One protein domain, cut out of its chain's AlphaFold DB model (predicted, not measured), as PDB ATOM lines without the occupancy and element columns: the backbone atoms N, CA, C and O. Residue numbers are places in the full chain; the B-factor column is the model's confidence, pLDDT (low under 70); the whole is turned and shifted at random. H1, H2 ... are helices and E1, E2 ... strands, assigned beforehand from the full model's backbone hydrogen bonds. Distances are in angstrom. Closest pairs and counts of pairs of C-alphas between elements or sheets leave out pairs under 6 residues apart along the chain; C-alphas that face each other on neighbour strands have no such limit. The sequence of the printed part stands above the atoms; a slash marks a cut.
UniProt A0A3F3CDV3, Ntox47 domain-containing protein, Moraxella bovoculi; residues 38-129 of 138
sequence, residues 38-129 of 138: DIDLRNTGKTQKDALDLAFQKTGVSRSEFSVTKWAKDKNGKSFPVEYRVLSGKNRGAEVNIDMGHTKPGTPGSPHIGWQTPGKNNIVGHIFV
ATOM      1  N   ASP A  38     -11.862  -5.377  -8.440       98.19
ATOM      2  CA  ASP A  38     -13.165  -4.833  -8.093       98.19
ATOM      3  C   ASP A  38     -14.214  -5.241  -9.130       98.19
ATOM      4  O   ASP A  38     -13.916  -5.471 -10.308       98.19
ATOM      5  N   ILE A  39     -15.459  -5.341  -8.676       98.06
ATOM      6  CA  ILE A  39     -16.613  -5.699  -9.496       98.06
ATOM      7  C   ILE A  39     -17.698  -4.662  -9.243       98.06
ATOM      8  O   ILE A  39     -17.965  -4.302  -8.099       98.06
ATOM      9  N   ASP A  40     -18.344  -4.205 -10.308       97.44
ATOM     10  CA  ASP A  40     -19.503  -3.327 -10.211       97.44
ATOM     11  C   ASP A  40     -20.771  -4.099 -10.587       97.44
ATOM     12  O   ASP A  40     -20.921  -4.535 -11.728       97.44
ATOM     13  N   LEU A  41     -21.649  -4.325  -9.607       97.56
ATOM     14  CA  LEU A  41     -22.954  -4.965  -9.789       97.56
ATOM     15  C   LEU A  41     -24.110  -3.959  -9.682       97.56
ATOM     16  O   LEU A  41     -25.273  -4.370  -9.698       97.56
ATOM     17  N   ARG A  42     -23.824  -2.656  -9.580       96.62
ATOM     18  CA  ARG A  42     -24.857  -1.615  -9.542       96.62
ATOM     19  C   ARG A  42     -25.694  -1.643 -10.817       96.62
ATOM     20  O   ARG A  42     -25.177  -1.889 -11.904       96.62
ATOM     21  N   ASN A  43     -26.992  -1.393 -10.689       96.19
ATOM     22  CA  ASN A  43     -27.972  -1.401 -11.781       96.19
ATOM     23  C   ASN A  43     -28.113  -2.744 -12.529       96.19
ATOM     24  O   ASN A  43     -28.712  -2.790 -13.602       96.19
ATOM     25  N   THR A  44     -27.597  -3.854 -11.985       96.38
ATOM     26  CA  THR A  44     -27.733  -5.196 -12.597       96.38
ATOM     27  C   THR A  44     -28.915  -6.000 -12.047       96.38
ATOM     28  O   THR A  44     -29.190  -7.104 -12.516       96.38
ATOM     29  N   GLY A  45     -29.589  -5.487 -11.012       94.88
ATOM     30  CA  GLY A  45     -30.613  -6.212 -10.254       94.88
ATOM     31  C   GLY A  45     -30.053  -7.243  -9.262       94.88
ATOM     32  O   GLY A  45     -30.831  -7.904  -8.574       94.88
ATOM     33  N   LYS A  46     -28.724  -7.387  -9.158       96.62
ATOM     34  CA  LYS A  46     -28.076  -8.240  -8.153       96.62
ATOM     35  C   LYS A  46     -28.202  -7.647  -6.754       96.62
ATOM     36  O   LYS A  46     -28.119  -6.441  -6.545       96.62
ATOM     37  N   THR A  47     -28.393  -8.528  -5.785       95.56
ATOM     38  CA  THR A  47     -28.659  -8.174  -4.390       95.56
ATOM     39  C   THR A  47     -27.388  -8.172  -3.540       95.56
ATOM     40  O   THR A  47     -26.350  -8.712  -3.930       95.56
ATOM     41  N   GLN A  48     -27.490  -7.652  -2.309       94.94
ATOM     42  CA  GLN A  48     -26.455  -7.808  -1.279       94.94
ATOM     43  C   GLN A  48     -26.057  -9.281  -1.090       94.94
ATOM     44  O   GLN A  48     -24.880  -9.577  -0.904       94.94
ATOM     45  N   LYS A  49     -27.022 -10.211  -1.143       96.12
ATOM     46  CA  LYS A  49     -26.747 -11.644  -0.990       96.12
ATOM     47  C   LYS A  49     -25.902 -12.176  -2.147       96.12
ATOM     48  O   LYS A  49     -24.938 -12.891  -1.894       96.12
ATOM     49  N   ASP A  50     -26.227 -11.802  -3.383       97.56
ATOM     50  CA  ASP A  50     -25.456 -12.216  -4.562       97.56
ATOM     51  C   ASP A  50     -24.011 -11.712  -4.486       97.56
ATOM     52  O   ASP A  50     -23.066 -12.465  -4.721       97.56
ATOM     53  N   ALA A  51     -23.833 -10.446  -4.098       98.06
ATOM     54  CA  ALA A  51     -22.515  -9.853  -3.911       98.06
ATOM     55  C   ALA A  51     -21.740 -10.517  -2.762       98.06
ATOM     56  O   ALA A  51     -20.537 -10.733  -2.878       98.06
ATOM     57  N   LEU A  52     -22.421 -10.890  -1.674       98.12
ATOM     58  CA  LEU A  52     -21.816 -11.606  -0.554       98.12
ATOM     59  C   LEU A  52     -21.346 -13.007  -0.963       98.12
ATOM     60  O   LEU A  52     -20.230 -13.401  -0.635       98.12
ATOM     61  N   ASP A  53     -22.167 -13.749  -1.705       98.25
ATOM     62  CA  ASP A  53     -21.809 -15.080  -2.201       98.25
ATOM     63  C   ASP A  53     -20.616 -15.005  -3.170       98.25
ATOM     64  O   ASP A  53     -19.678 -15.799  -3.063       98.25
ATOM     65  N   LEU A  54     -20.588 -13.991  -4.044       98.19
ATOM     66  CA  LEU A  54     -19.459 -13.727  -4.934       98.19
ATOM     67  C   LEU A  54     -18.191 -13.323  -4.167       98.19
ATOM     68  O   LEU A  54     -17.104 -13.788  -4.499       98.19
ATOM     69  N   ALA A  55     -18.309 -12.513  -3.113       98.50
ATOM     70  CA  ALA A  55     -17.181 -12.138  -2.263       98.50
ATOM     71  C   ALA A  55     -16.512 -13.367  -1.636       98.50
ATOM     72  O   ALA A  55     -15.291 -13.500  -1.718       98.50
ATOM     73  N   PHE A  56     -17.296 -14.302  -1.086       98.56
ATOM     74  CA  PHE A  56     -16.757 -15.563  -0.568       98.56
ATOM     75  C   PHE A  56     -16.025 -16.358  -1.651       98.56
ATOM     76  O   PHE A  56     -14.900 -16.795  -1.415       98.56
ATOM     77  N   GLN A  57     -16.601 -16.479  -2.852       98.19
ATOM     78  CA  GLN A  57     -15.938 -17.152  -3.976       98.19
ATOM     79  C   GLN A  57     -14.600 -16.490  -4.334       98.19
ATOM     80  O   GLN A  57     -13.608 -17.184  -4.549       98.19
ATOM     81  N   LYS A  58     -14.542 -15.153  -4.341       98.31
ATOM     82  CA  LYS A  58     -13.329 -14.392  -4.681       98.31
ATOM     83  C   LYS A  58     -12.204 -14.567  -3.662       98.31
ATOM     84  O   LYS A  58     -11.042 -14.474  -4.046       98.31
ATOM     85  N   THR A  59     -12.514 -14.880  -2.400       98.12
ATOM     86  CA  THR A  59     -11.469 -15.208  -1.412       98.12
ATOM     87  C   THR A  59     -10.731 -16.514  -1.720       98.12
ATOM     88  O   THR A  59      -9.601 -16.682  -1.264       98.12
ATOM     89  N   GLY A  60     -11.355 -17.438  -2.466       97.56
ATOM     90  CA  GLY A  60     -10.835 -18.789  -2.700       97.56
ATOM     91  C   GLY A  60     -10.869 -19.703  -1.467       97.56
ATOM     92  O   GLY A  60     -10.271 -20.775  -1.491       97.56
ATOM     93  N   VAL A  61     -11.544 -19.292  -0.388       97.94
ATOM     94  CA  VAL A  61     -11.622 -20.030   0.878       97.94
ATOM     95  C   VAL A  61     -13.037 -20.560   1.098       97.94
ATOM     96  O   VAL A  61     -14.020 -19.888   0.779       97.94
ATOM     97  N   SER A  62     -13.158 -21.765   1.664       97.31
ATOM     98  CA  SER A  62     -14.467 -22.328   1.996       97.31
ATOM     99  C   SER A  62     -15.187 -21.445   3.012       97.31
ATOM    100  O   SER A  62     -14.624 -21.075   4.042       97.31
ATOM    101  N   ARG A  63     -16.475 -21.175   2.776       96.81
ATOM    102  CA  ARG A  63     -17.311 -20.382   3.691       96.81
ATOM    103  C   ARG A  63     -17.365 -20.970   5.105       96.81
ATOM    104  O   ARG A  63     -17.523 -20.220   6.060       96.81
ATOM    105  N   SER A  64     -17.198 -22.288   5.243       97.56
ATOM    106  CA  SER A  64     -17.167 -22.981   6.536       97.56
ATOM    107  C   SER A  64     -15.953 -22.632   7.406       97.56
ATOM    108  O   SER A  64     -15.984 -22.897   8.600       97.56
ATOM    109  N   GLU A  65     -14.885 -22.065   6.835       98.31
ATOM    110  CA  GLU A  65     -13.692 -21.642   7.589       98.31
ATOM    111  C   GLU A  65     -13.839 -20.246   8.208       98.31
ATOM    112  O   GLU A  65     -13.016 -19.834   9.028       98.31
ATOM    113  N   PHE A  66     -14.863 -19.491   7.807       98.56
ATOM    114  CA  PHE A  66     -15.074 -18.138   8.296       98.56
ATOM    115  C   PHE A  66     -15.890 -18.135   9.585       98.56
ATOM    116  O   PHE A  66     -16.985 -18.690   9.654       98.56
ATOM    117  N   SER A  67     -15.402 -17.386  10.568       98.44
ATOM    118  CA  SER A  67     -16.160 -17.016  11.759       98.44
ATOM    119  C   SER A  67     -16.772 -15.636  11.574       98.44
ATOM    120  O   SER A  67     -16.135 -14.733  11.028       98.44
ATOM    121  N   VAL A  68     -17.991 -15.437  12.073       98.31
ATOM    122  CA  VAL A  68     -18.574 -14.093  12.161       98.31
ATOM    123  C   VAL A  68     -17.835 -13.310  13.244       98.31
ATOM    124  O   VAL A  68     -17.826 -13.720  14.403       98.31
ATOM    125  N   THR A  69     -17.232 -12.180  12.881       97.75
ATOM    126  CA  THR A  69     -16.494 -11.312  13.816       97.75
ATOM    127  C   THR A  69     -17.245 -10.043  14.174       97.75
ATOM    128  O   THR A  69     -16.963  -9.452  15.215       97.75
ATOM    129  N   LYS A  70     -18.216  -9.622  13.351       97.44
ATOM    130  CA  LYS A  70     -19.089  -8.483  13.660       97.44
ATOM    131  C   LYS A  70     -20.527  -8.732  13.253       97.44
ATOM    132  O   LYS A  70     -20.818  -9.341  12.222       97.44
ATOM    133  N   TRP A  71     -21.407  -8.153  14.055       97.06
ATOM    134  CA  TRP A  71     -22.846  -8.140  13.869       97.06
ATOM    135  C   TRP A  71     -23.329  -6.694  13.820       97.06
ATOM    136  O   TRP A  71     -22.788  -5.836  14.516       97.06
ATOM    137  N   ALA A  72     -24.359  -6.431  13.026       95.88
ATOM    138  CA  ALA A  72     -25.077  -5.164  13.029       95.88
ATOM    139  C   ALA A  72     -26.581  -5.424  13.045       95.88
ATOM    140  O   ALA A  72     -27.037  -6.504  12.674       95.88
ATOM    141  N   LYS A  73     -27.350  -4.444  13.516       94.19
ATOM    142  CA  LYS A  73     -28.809  -4.530  13.550       94.19
ATOM    143  C   LYS A  73     -29.401  -3.895  12.299       94.19
ATOM    144  O   LYS A  73     -28.912  -2.861  11.850       94.19
ATOM    145  N   ASP A  74     -30.446  -4.506  11.758       91.38
ATOM    146  CA  ASP A  74     -31.273  -3.874  10.734       91.38
ATOM    147  C   ASP A  74     -32.155  -2.764  11.335       91.38
ATOM    148  O   ASP A  74     -32.185  -2.533  12.549       91.38
ATOM    149  N   LYS A  75     -32.931  -2.101  10.472       89.00
ATOM    150  CA  LYS A  75     -33.902  -1.069  10.869       89.00
ATOM    151  C   LYS A  75     -34.977  -1.548  11.859       89.00
ATOM    152  O   LYS A  75     -35.602  -0.718  12.505       89.00
ATOM    153  N   ASN A  76     -35.204  -2.859  11.965       92.88
ATOM    154  CA  ASN A  76     -36.178  -3.470  12.870       92.88
ATOM    155  C   ASN A  76     -35.519  -3.988  14.166       92.88
ATOM    156  O   ASN A  76     -36.184  -4.608  14.993       92.88
ATOM    157  N   GLY A  77     -34.211  -3.776  14.345       91.44
ATOM    158  CA  GLY A  77     -33.453  -4.221  15.512       91.44
ATOM    159  C   GLY A  77     -32.963  -5.673  15.460       91.44
ATOM    160  O   GLY A  77     -32.369  -6.135  16.439       91.44
ATOM    161  N   LYS A  78     -33.161  -6.394  14.349       94.25
ATOM    162  CA  LYS A  78     -32.703  -7.777  14.170       94.25
ATOM    163  C   LYS A  78     -31.217  -7.809  13.816       94.25
ATOM    164  O   LYS A  78     -30.773  -7.086  12.931       94.25
ATOM    165  N   SER A  79     -30.452  -8.661  14.495       95.19
ATOM    166  CA  SER A  79     -29.005  -8.789  14.288       95.19
ATOM    167  C   SER A  79     -28.661  -9.650  13.071       95.19
ATOM    168  O   SER A  79     -29.166 -10.765  12.932       95.19
ATOM    169  N   PHE A  80     -27.738  -9.163  12.244       96.56
ATOM    170  CA  PHE A  80     -27.190  -9.857  11.084       96.56
ATOM    171  C   PHE A  80     -25.656  -9.802  11.064       96.56
ATOM    172  O   PHE A  80     -25.063  -8.809  11.503       96.56
ATOM    173  N   PRO A  81     -24.998 -10.852  10.552       97.31
ATOM    174  CA  PRO A  81     -23.551 -10.886  10.382       97.31
ATOM    175  C   PRO A  81     -23.095  -9.932   9.265       97.31
ATOM    176  O   PRO A  81     -23.617  -9.975   8.150       97.31
ATOM    177  N   VAL A  82     -22.096  -9.096   9.556       97.81
ATOM    178  CA  VAL A  82     -21.576  -8.065   8.627       97.81
ATOM    179  C   VAL A  82     -20.063  -8.107   8.431       97.81
ATOM    180  O   VAL A  82     -19.532  -7.396   7.581       97.81
ATOM    181  N   GLU A  83     -19.359  -8.935   9.197       98.38
ATOM    182  CA  GLU A  83     -17.939  -9.210   8.999       98.38
ATOM    183  C   GLU A  83     -17.666 -10.678   9.302       98.38
ATOM    184  O   GLU A  83     -18.106 -11.214  10.323       98.38
ATOM    185  N   TYR A  84     -16.938 -11.309   8.393       98.56
ATOM    186  CA  TYR A  84     -16.569 -12.708   8.427       98.56
ATOM    187  C   TYR A  84     -15.067 -12.793   8.242       98.56
ATOM    188  O   TYR A  84     -14.531 -12.220   7.291       98.56
ATOM    189  N   ARG A  85     -14.376 -13.517   9.121       98.44
ATOM    190  CA  ARG A  85     -12.923 -13.671   9.048       98.44
ATOM    191  C   ARG A  85     -12.510 -15.098   9.326       98.44
ATOM    192  O   ARG A  85     -13.059 -15.752  10.209       98.44
ATOM    193  N   VAL A  86     -11.483 -15.544   8.622       98.38
ATOM    194  CA  VAL A  86     -10.772 -16.769   8.982       98.38
ATOM    195  C   VAL A  86      -9.732 -16.417  10.041       98.38
ATOM    196  O   VAL A  86      -8.790 -15.656   9.787       98.38
ATOM    197  N   LEU A  87      -9.932 -16.933  11.252       97.31
ATOM    198  CA  LEU A  87      -9.169 -16.532  12.439       97.31
ATOM    199  C   LEU A  87      -7.896 -17.360  12.660       97.31
ATOM    200  O   LEU A  87      -6.970 -16.895  13.325       97.31
ATOM    201  N   SER A  88      -7.815 -18.556  12.082       95.81
ATOM    202  CA  SER A  88      -6.709 -19.496  12.278       95.81
ATOM    203  C   SER A  88      -6.449 -20.344  11.027       95.81
ATOM    204  O   SER A  88      -7.186 -20.278  10.046       95.81
ATOM    205  N   GLY A  89      -5.359 -21.115  11.040       95.44
ATOM    206  CA  GLY A  89      -4.987 -22.004   9.936       95.44
ATOM    207  C   GLY A  89      -4.335 -21.300   8.742       95.44
ATOM    208  O   GLY A  89      -3.993 -20.117   8.786       95.44
ATOM    209  N   LYS A  90      -4.144 -22.056   7.652       95.88
ATOM    210  CA  LYS A  90      -3.456 -21.588   6.432       95.88
ATOM    211  C   LYS A  90      -4.167 -20.422   5.735       95.88
ATOM    212  O   LYS A  90      -3.519 -19.608   5.089       95.88
ATOM    213  N   ASN A  91      -5.485 -20.332   5.909       97.44
ATOM    214  CA  ASN A  91      -6.337 -19.311   5.308       97.44
ATOM    215  C   ASN A  91      -6.559 -18.107   6.239       97.44
ATOM    216  O   ASN A  91      -7.406 -17.253   5.969       97.44
ATOM    217  N   ARG A  92      -5.807 -18.012   7.346       97.00
ATOM    218  CA  ARG A  92      -5.925 -16.897   8.287       97.00
ATOM    219  C   ARG A  92      -5.755 -15.559   7.572       97.00
ATOM    220  O   ARG A  92      -4.822 -15.354   6.794       97.00
ATOM    221  N   GLY A  93      -6.646 -14.627   7.899       96.44
ATOM    222  CA  GLY A  93      -6.648 -13.281   7.337       96.44
ATOM    223  C   GLY A  93      -7.545 -13.104   6.115       96.44
ATOM    224  O   GLY A  93      -7.738 -11.960   5.714       96.44
ATOM    225  N   ALA A  94      -8.142 -14.168   5.565       98.38
ATOM    226  CA  ALA A  94      -9.247 -14.000   4.624       98.38
ATOM    227  C   ALA A  94     -10.416 -13.279   5.317       98.38
ATOM    228  O   ALA A  94     -10.727 -13.555   6.482       98.38
ATOM    229  N   GLU A  95     -11.043 -12.342   4.608       98.44
ATOM    230  CA  GLU A  95     -12.109 -11.494   5.147       98.44
ATOM    231  C   GLU A  95     -13.189 -11.247   4.093       98.44
ATOM    232  O   GLU A  95     -12.889 -11.067   2.914       98.44
ATOM    233  N   VAL A  96     -14.441 -11.212   4.547       98.62
ATOM    234  CA  VAL A  96     -15.589 -10.696   3.801       98.62
ATOM    235  C   VAL A  96     -16.361  -9.747   4.714       98.62
ATOM    236  O   VAL A  96     -16.593 -10.063   5.882       98.62
ATOM    237  N   ASN A  97     -16.754  -8.578   4.216       98.19
ATOM    238  CA  ASN A  97     -17.436  -7.558   5.013       98.19
ATOM    239  C   ASN A  97     -18.475  -6.780   4.196       98.19
ATOM    240  O   ASN A  97     -18.459  -6.813   2.969       98.19
ATOM    241  N   ILE A  98     -19.396  -6.109   4.890       98.12
ATOM    242  CA  ILE A  98     -20.494  -5.347   4.283       98.12
ATOM    243  C   ILE A  98     -20.404  -3.890   4.734       98.12
ATOM    244  O   ILE A  98     -20.474  -3.624   5.934       98.12
ATOM    245  N   ASP A  99     -20.291  -2.952   3.792       96.31
ATOM    246  CA  ASP A  99     -20.090  -1.522   4.045       96.31
ATOM    247  C   ASP A  99     -21.057  -0.648   3.236       96.31
ATOM    248  O   ASP A  99     -21.381  -0.941   2.088       96.31
ATOM    249  N   MET A 100     -21.478   0.481   3.812       93.94
ATOM    250  CA  MET A 100     -22.301   1.493   3.125       93.94
ATOM    251  C   MET A 100     -21.468   2.435   2.227       93.94
ATOM    252  O   MET A 100     -22.014   3.210   1.450       93.94
ATOM    253  N   GLY A 101     -20.140   2.369   2.312       88.69
ATOM    254  CA  GLY A 101     -19.234   3.376   1.766       88.69
ATOM    255  C   GLY A 101     -18.615   4.228   2.872       88.69
ATOM    256  O   GLY A 101     -19.029   4.204   4.033       88.69
ATOM    257  N   HIS A 102     -17.552   4.936   2.527       87.06
ATOM    258  CA  HIS A 102     -16.707   5.653   3.470       87.06
ATOM    259  C   HIS A 102     -16.580   7.126   3.081       87.06
ATOM    260  O   HIS A 102     -16.940   7.527   1.979       87.06
ATOM    261  N   THR A 103     -16.059   7.942   3.995       89.44
ATOM    262  CA  THR A 103     -15.745   9.363   3.754       89.44
ATOM    263  C   THR A 103     -14.242   9.641   3.770       89.44
ATOM    264  O   THR A 103     -13.812  10.760   3.510       89.44
ATOM    265  N   LYS A 104     -13.424   8.634   4.101       91.56
ATOM    266  CA  LYS A 104     -11.972   8.787   4.214       91.56
ATOM    267  C   LYS A 104     -11.326   8.836   2.821       91.56
ATOM    268  O   LYS A 104     -11.743   8.071   1.946       91.56
ATOM    269  N   PRO A 105     -10.281   9.654   2.614       92.88
ATOM    270  CA  PRO A 105      -9.528   9.653   1.362       92.88
ATOM    271  C   PRO A 105      -9.024   8.254   0.981       92.88
ATOM    272  O   PRO A 105      -8.611   7.478   1.844       92.88
ATOM    273  N   GLY A 106      -9.073   7.930  -0.309       90.75
ATOM    274  CA  GLY A 106      -8.614   6.656  -0.869       90.75
ATOM    275  C   GLY A 106      -9.526   5.459  -0.591       90.75
ATOM    276  O   GLY A 106      -9.118   4.324  -0.824       90.75
ATOM    277  N   THR A 107     -10.748   5.675  -0.093       92.44
ATOM    278  CA  THR A 107     -11.692   4.594   0.233       92.44
ATOM    279  C   THR A 107     -12.987   4.687  -0.574       92.44
ATOM    280  O   THR A 107     -13.400   5.799  -0.911       92.44
ATOM    281  N   PRO A 108     -13.656   3.565  -0.899       94.62
ATOM    282  CA  PRO A 108     -14.840   3.631  -1.744       94.62
ATOM    283  C   PRO A 108     -15.986   4.406  -1.089       94.62
ATOM    284  O   PRO A 108     -16.292   4.201   0.087       94.62
ATOM    285  N   GLY A 109     -16.639   5.282  -1.853       94.44
ATOM    286  CA  GLY A 109     -17.737   6.124  -1.360       94.44
ATOM    287  C   GLY A 109     -19.141   5.525  -1.503       94.44
ATOM    288  O   GLY A 109     -20.106   6.163  -1.098       94.44
ATOM    289  N   SER A 110     -19.272   4.321  -2.069       95.12
ATOM    290  CA  SER A 110     -20.562   3.654  -2.329       95.12
ATOM    291  C   SER A 110     -20.755   2.382  -1.504       95.12
ATOM    292  O   SER A 110     -19.755   1.813  -1.056       95.12
ATOM    293  N   PRO A 111     -22.001   1.886  -1.370       97.12
ATOM    294  CA  PRO A 111     -22.281   0.586  -0.775       97.12
ATOM    295  C   PRO A 111     -21.520  -0.541  -1.474       97.12
ATOM    296  O   PRO A 111     -21.473  -0.615  -2.706       97.12
ATOM    297  N   HIS A 112     -20.897  -1.415  -0.690       97.75
ATOM    298  CA  HIS A 112     -20.076  -2.493  -1.224       97.75
ATOM    299  C   HIS A 112     -19.919  -3.670  -0.266       97.75
ATOM    300  O   HIS A 112     -20.066  -3.552   0.951       97.75
ATOM    301  N   ILE A 113     -19.555  -4.812  -0.846       98.50
ATOM    302  CA  ILE A 113     -19.026  -5.969  -0.130       98.50
ATOM    303  C   ILE A 113     -17.515  -6.000  -0.332       98.50
ATOM    304  O   ILE A 113     -17.044  -6.134  -1.463       98.50
ATOM    305  N   GLY A 114     -16.745  -5.859   0.743       98.06
ATOM    306  CA  GLY A 114     -15.299  -6.037   0.693       98.06
ATOM    307  C   GLY A 114     -14.931  -7.513   0.797       98.06
ATOM    308  O   GLY A 114     -15.557  -8.271   1.539       98.06
ATOM    309  N   TRP A 115     -13.895  -7.918   0.070       98.62
ATOM    310  CA  TRP A 115     -13.325  -9.259   0.143       98.62
ATOM    311  C   TRP A 115     -11.800  -9.205   0.145       98.62
ATOM    312  O   TRP A 115     -11.189  -8.296  -0.422       98.62
ATOM    313  N   GLN A 116     -11.185 -10.186   0.798       98.44
ATOM    314  CA  GLN A 116      -9.742 -10.273   0.949       98.44
ATOM    315  C   GLN A 116      -9.262 -11.727   0.906       98.44
ATOM    316  O   GLN A 116      -9.815 -12.580   1.605       98.44
ATOM    317  N   THR A 117      -8.210 -12.007   0.132       98.31
ATOM    318  CA  THR A 117      -7.536 -13.321   0.129       98.31
ATOM    319  C   THR A 117      -6.671 -13.509   1.383       98.31
ATOM    320  O   THR A 117      -6.237 -12.527   1.989       98.31
ATOM    321  N   PRO A 118      -6.376 -14.751   1.800       97.38
ATOM    322  CA  PRO A 118      -5.533 -14.993   2.969       97.38
ATOM    323  C   PRO A 118      -4.067 -14.569   2.774       97.38
ATOM    324  O   PRO A 118      -3.581 -14.429   1.650       97.38
ATOM    325  N   GLY A 119      -3.339 -14.446   3.888       91.06
ATOM    326  CA  GLY A 119      -1.881 -14.277   3.900       91.06
ATOM    327  C   GLY A 119      -1.367 -12.833   3.808       91.06
ATOM    328  O   GLY A 119      -2.122 -11.869   3.866       91.06
ATOM    329  N   LYS A 120      -0.036 -12.694   3.721       87.94
ATOM    330  CA  LYS A 120       0.687 -11.403   3.751       87.94
ATOM    331  C   LYS A 120       0.573 -10.603   2.447       87.94
ATOM    332  O   LYS A 120       0.639  -9.382   2.482       87.94
ATOM    333  N   ASN A 121       0.415 -11.295   1.318       91.25
ATOM    334  CA  ASN A 121       0.258 -10.698  -0.011       91.25
ATOM    335  C   ASN A 121      -1.214 -10.761  -0.428       91.25
ATOM    336  O   ASN A 121      -1.561 -11.289  -1.484       91.25
ATOM    337  N   ASN A 122      -2.084 -10.316   0.470       95.25
ATOM    338  CA  ASN A 122      -3.519 -10.370   0.286       95.25
ATOM    339  C   ASN A 122      -3.962  -9.437  -0.845       95.25
ATOM    340  O   ASN A 122      -3.584  -8.268  -0.910       95.25
ATOM    341  N   ILE A 123      -4.829  -9.951  -1.709       97.38
ATOM    342  CA  ILE A 123      -5.581  -9.143  -2.659       97.38
ATOM    343  C   ILE A 123      -6.841  -8.695  -1.935       97.38
ATOM    344  O   ILE A 123      -7.575  -9.521  -1.396       97.38
ATOM    345  N   VAL A 124      -7.076  -7.387  -1.925       97.50
ATOM    346  CA  VAL A 124      -8.311  -6.783  -1.418       97.50
ATOM    347  C   VAL A 124      -9.118  -6.319  -2.611       97.50
ATOM    348  O   VAL A 124      -8.565  -5.642  -3.479       97.50
ATOM    349  N   GLY A 125     -10.409  -6.612  -2.644       97.94
ATOM    350  CA  GLY A 125     -11.322  -6.100  -3.657       97.94
ATOM    351  C   GLY A 125     -12.665  -5.698  -3.074       97.94
ATOM    352  O   GLY A 125     -12.987  -6.011  -1.927       97.94
ATOM    353  N   HIS A 126     -13.442  -4.995  -3.887       98.38
ATOM    354  CA  HIS A 126     -14.774  -4.530  -3.531       98.38
ATOM    355  C   HIS A 126     -15.774  -4.920  -4.616       98.38
ATOM    356  O   HIS A 126     -15.478  -4.858  -5.809       98.38
ATOM    357  N   ILE A 127     -16.959  -5.336  -4.187       98.56
ATOM    358  CA  ILE A 127     -18.097  -5.613  -5.058       98.56
ATOM    359  C   ILE A 127     -19.142  -4.542  -4.770       98.56
ATOM    360  O   ILE A 127     -19.757  -4.554  -3.704       98.56
ATOM    361  N   PHE A 128     -19.300  -3.596  -5.691       98.19
ATOM    362  CA  PHE A 128     -20.223  -2.474  -5.548       98.19
ATOM    363  C   PHE A 128     -21.652  -2.901  -5.855       98.19
ATOM    364  O   PHE A 128     -21.900  -3.624  -6.819       98.19
ATOM    365  N   VAL A 129     -22.585  -2.445  -5.026       97.75
ATOM    366  CA  VAL A 129     -24.019  -2.734  -5.134       97.75
ATOM    367  C   VAL A 129     -24.818  -1.453  -4.952       97.75
ATOM    368  O   VAL A 129     -24.326  -0.487  -4.372       97.75
TER     369      VAL A 129
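AT A GLANCE: This is residues 38 to 129 of the 138 residues of the protein "Ntox47 domain-containing protein" of Moraxella bovoculi (UniProt A0A3F3CDV3). A sheet of five strands has helix H1 lying along one face, over E3 and E4, with E1 and E2 left uncovered. The sheet is an antiparallel meander, each strand beside the one before, E1 E2 E3 E4 E5. The printed part has 92 residues, under half in named elements, of mixed class, with H1 first. It is compact, radius of gyration of the C-alphas 13.2 A, spanning 35 by 30 by 27 A.

IN THESE COORDINATES: Pass residues 39 to 40; find C-alpha 48 at (-26.455, -7.808, -1.279), where H1 begins, running 16.7 A to residue 59. Then come E1, residues 67 to 73, 17.9 A; E2, 79 to 85, 17.6 A; E3, 95 to 99, 12.8 A; E4, 112 to 116, 13.1 A; and E5, 124 to 128, 13.3 A, ending at C-alpha 128 (-20.223, -2.474, -5.548).

HOW THE PARTS SIT: H1, with every O i to N i+4 pair within hydrogen-bond range, is on the sheet at a height over the sheet of 7.9 A; its closest C-alphas to E4 are Ala 55 and Trp 115, 5.4 A. Within range, find N 69 and O 83, 2.9 A, in hairpin E1 and E2, and N 127 and O 113, 2.8 A, in hairpin E4 and E5.

THE WHOLE: The printed part has no cut. The link E3 to E4 is long. No printed residue is under 70 in pLDDT.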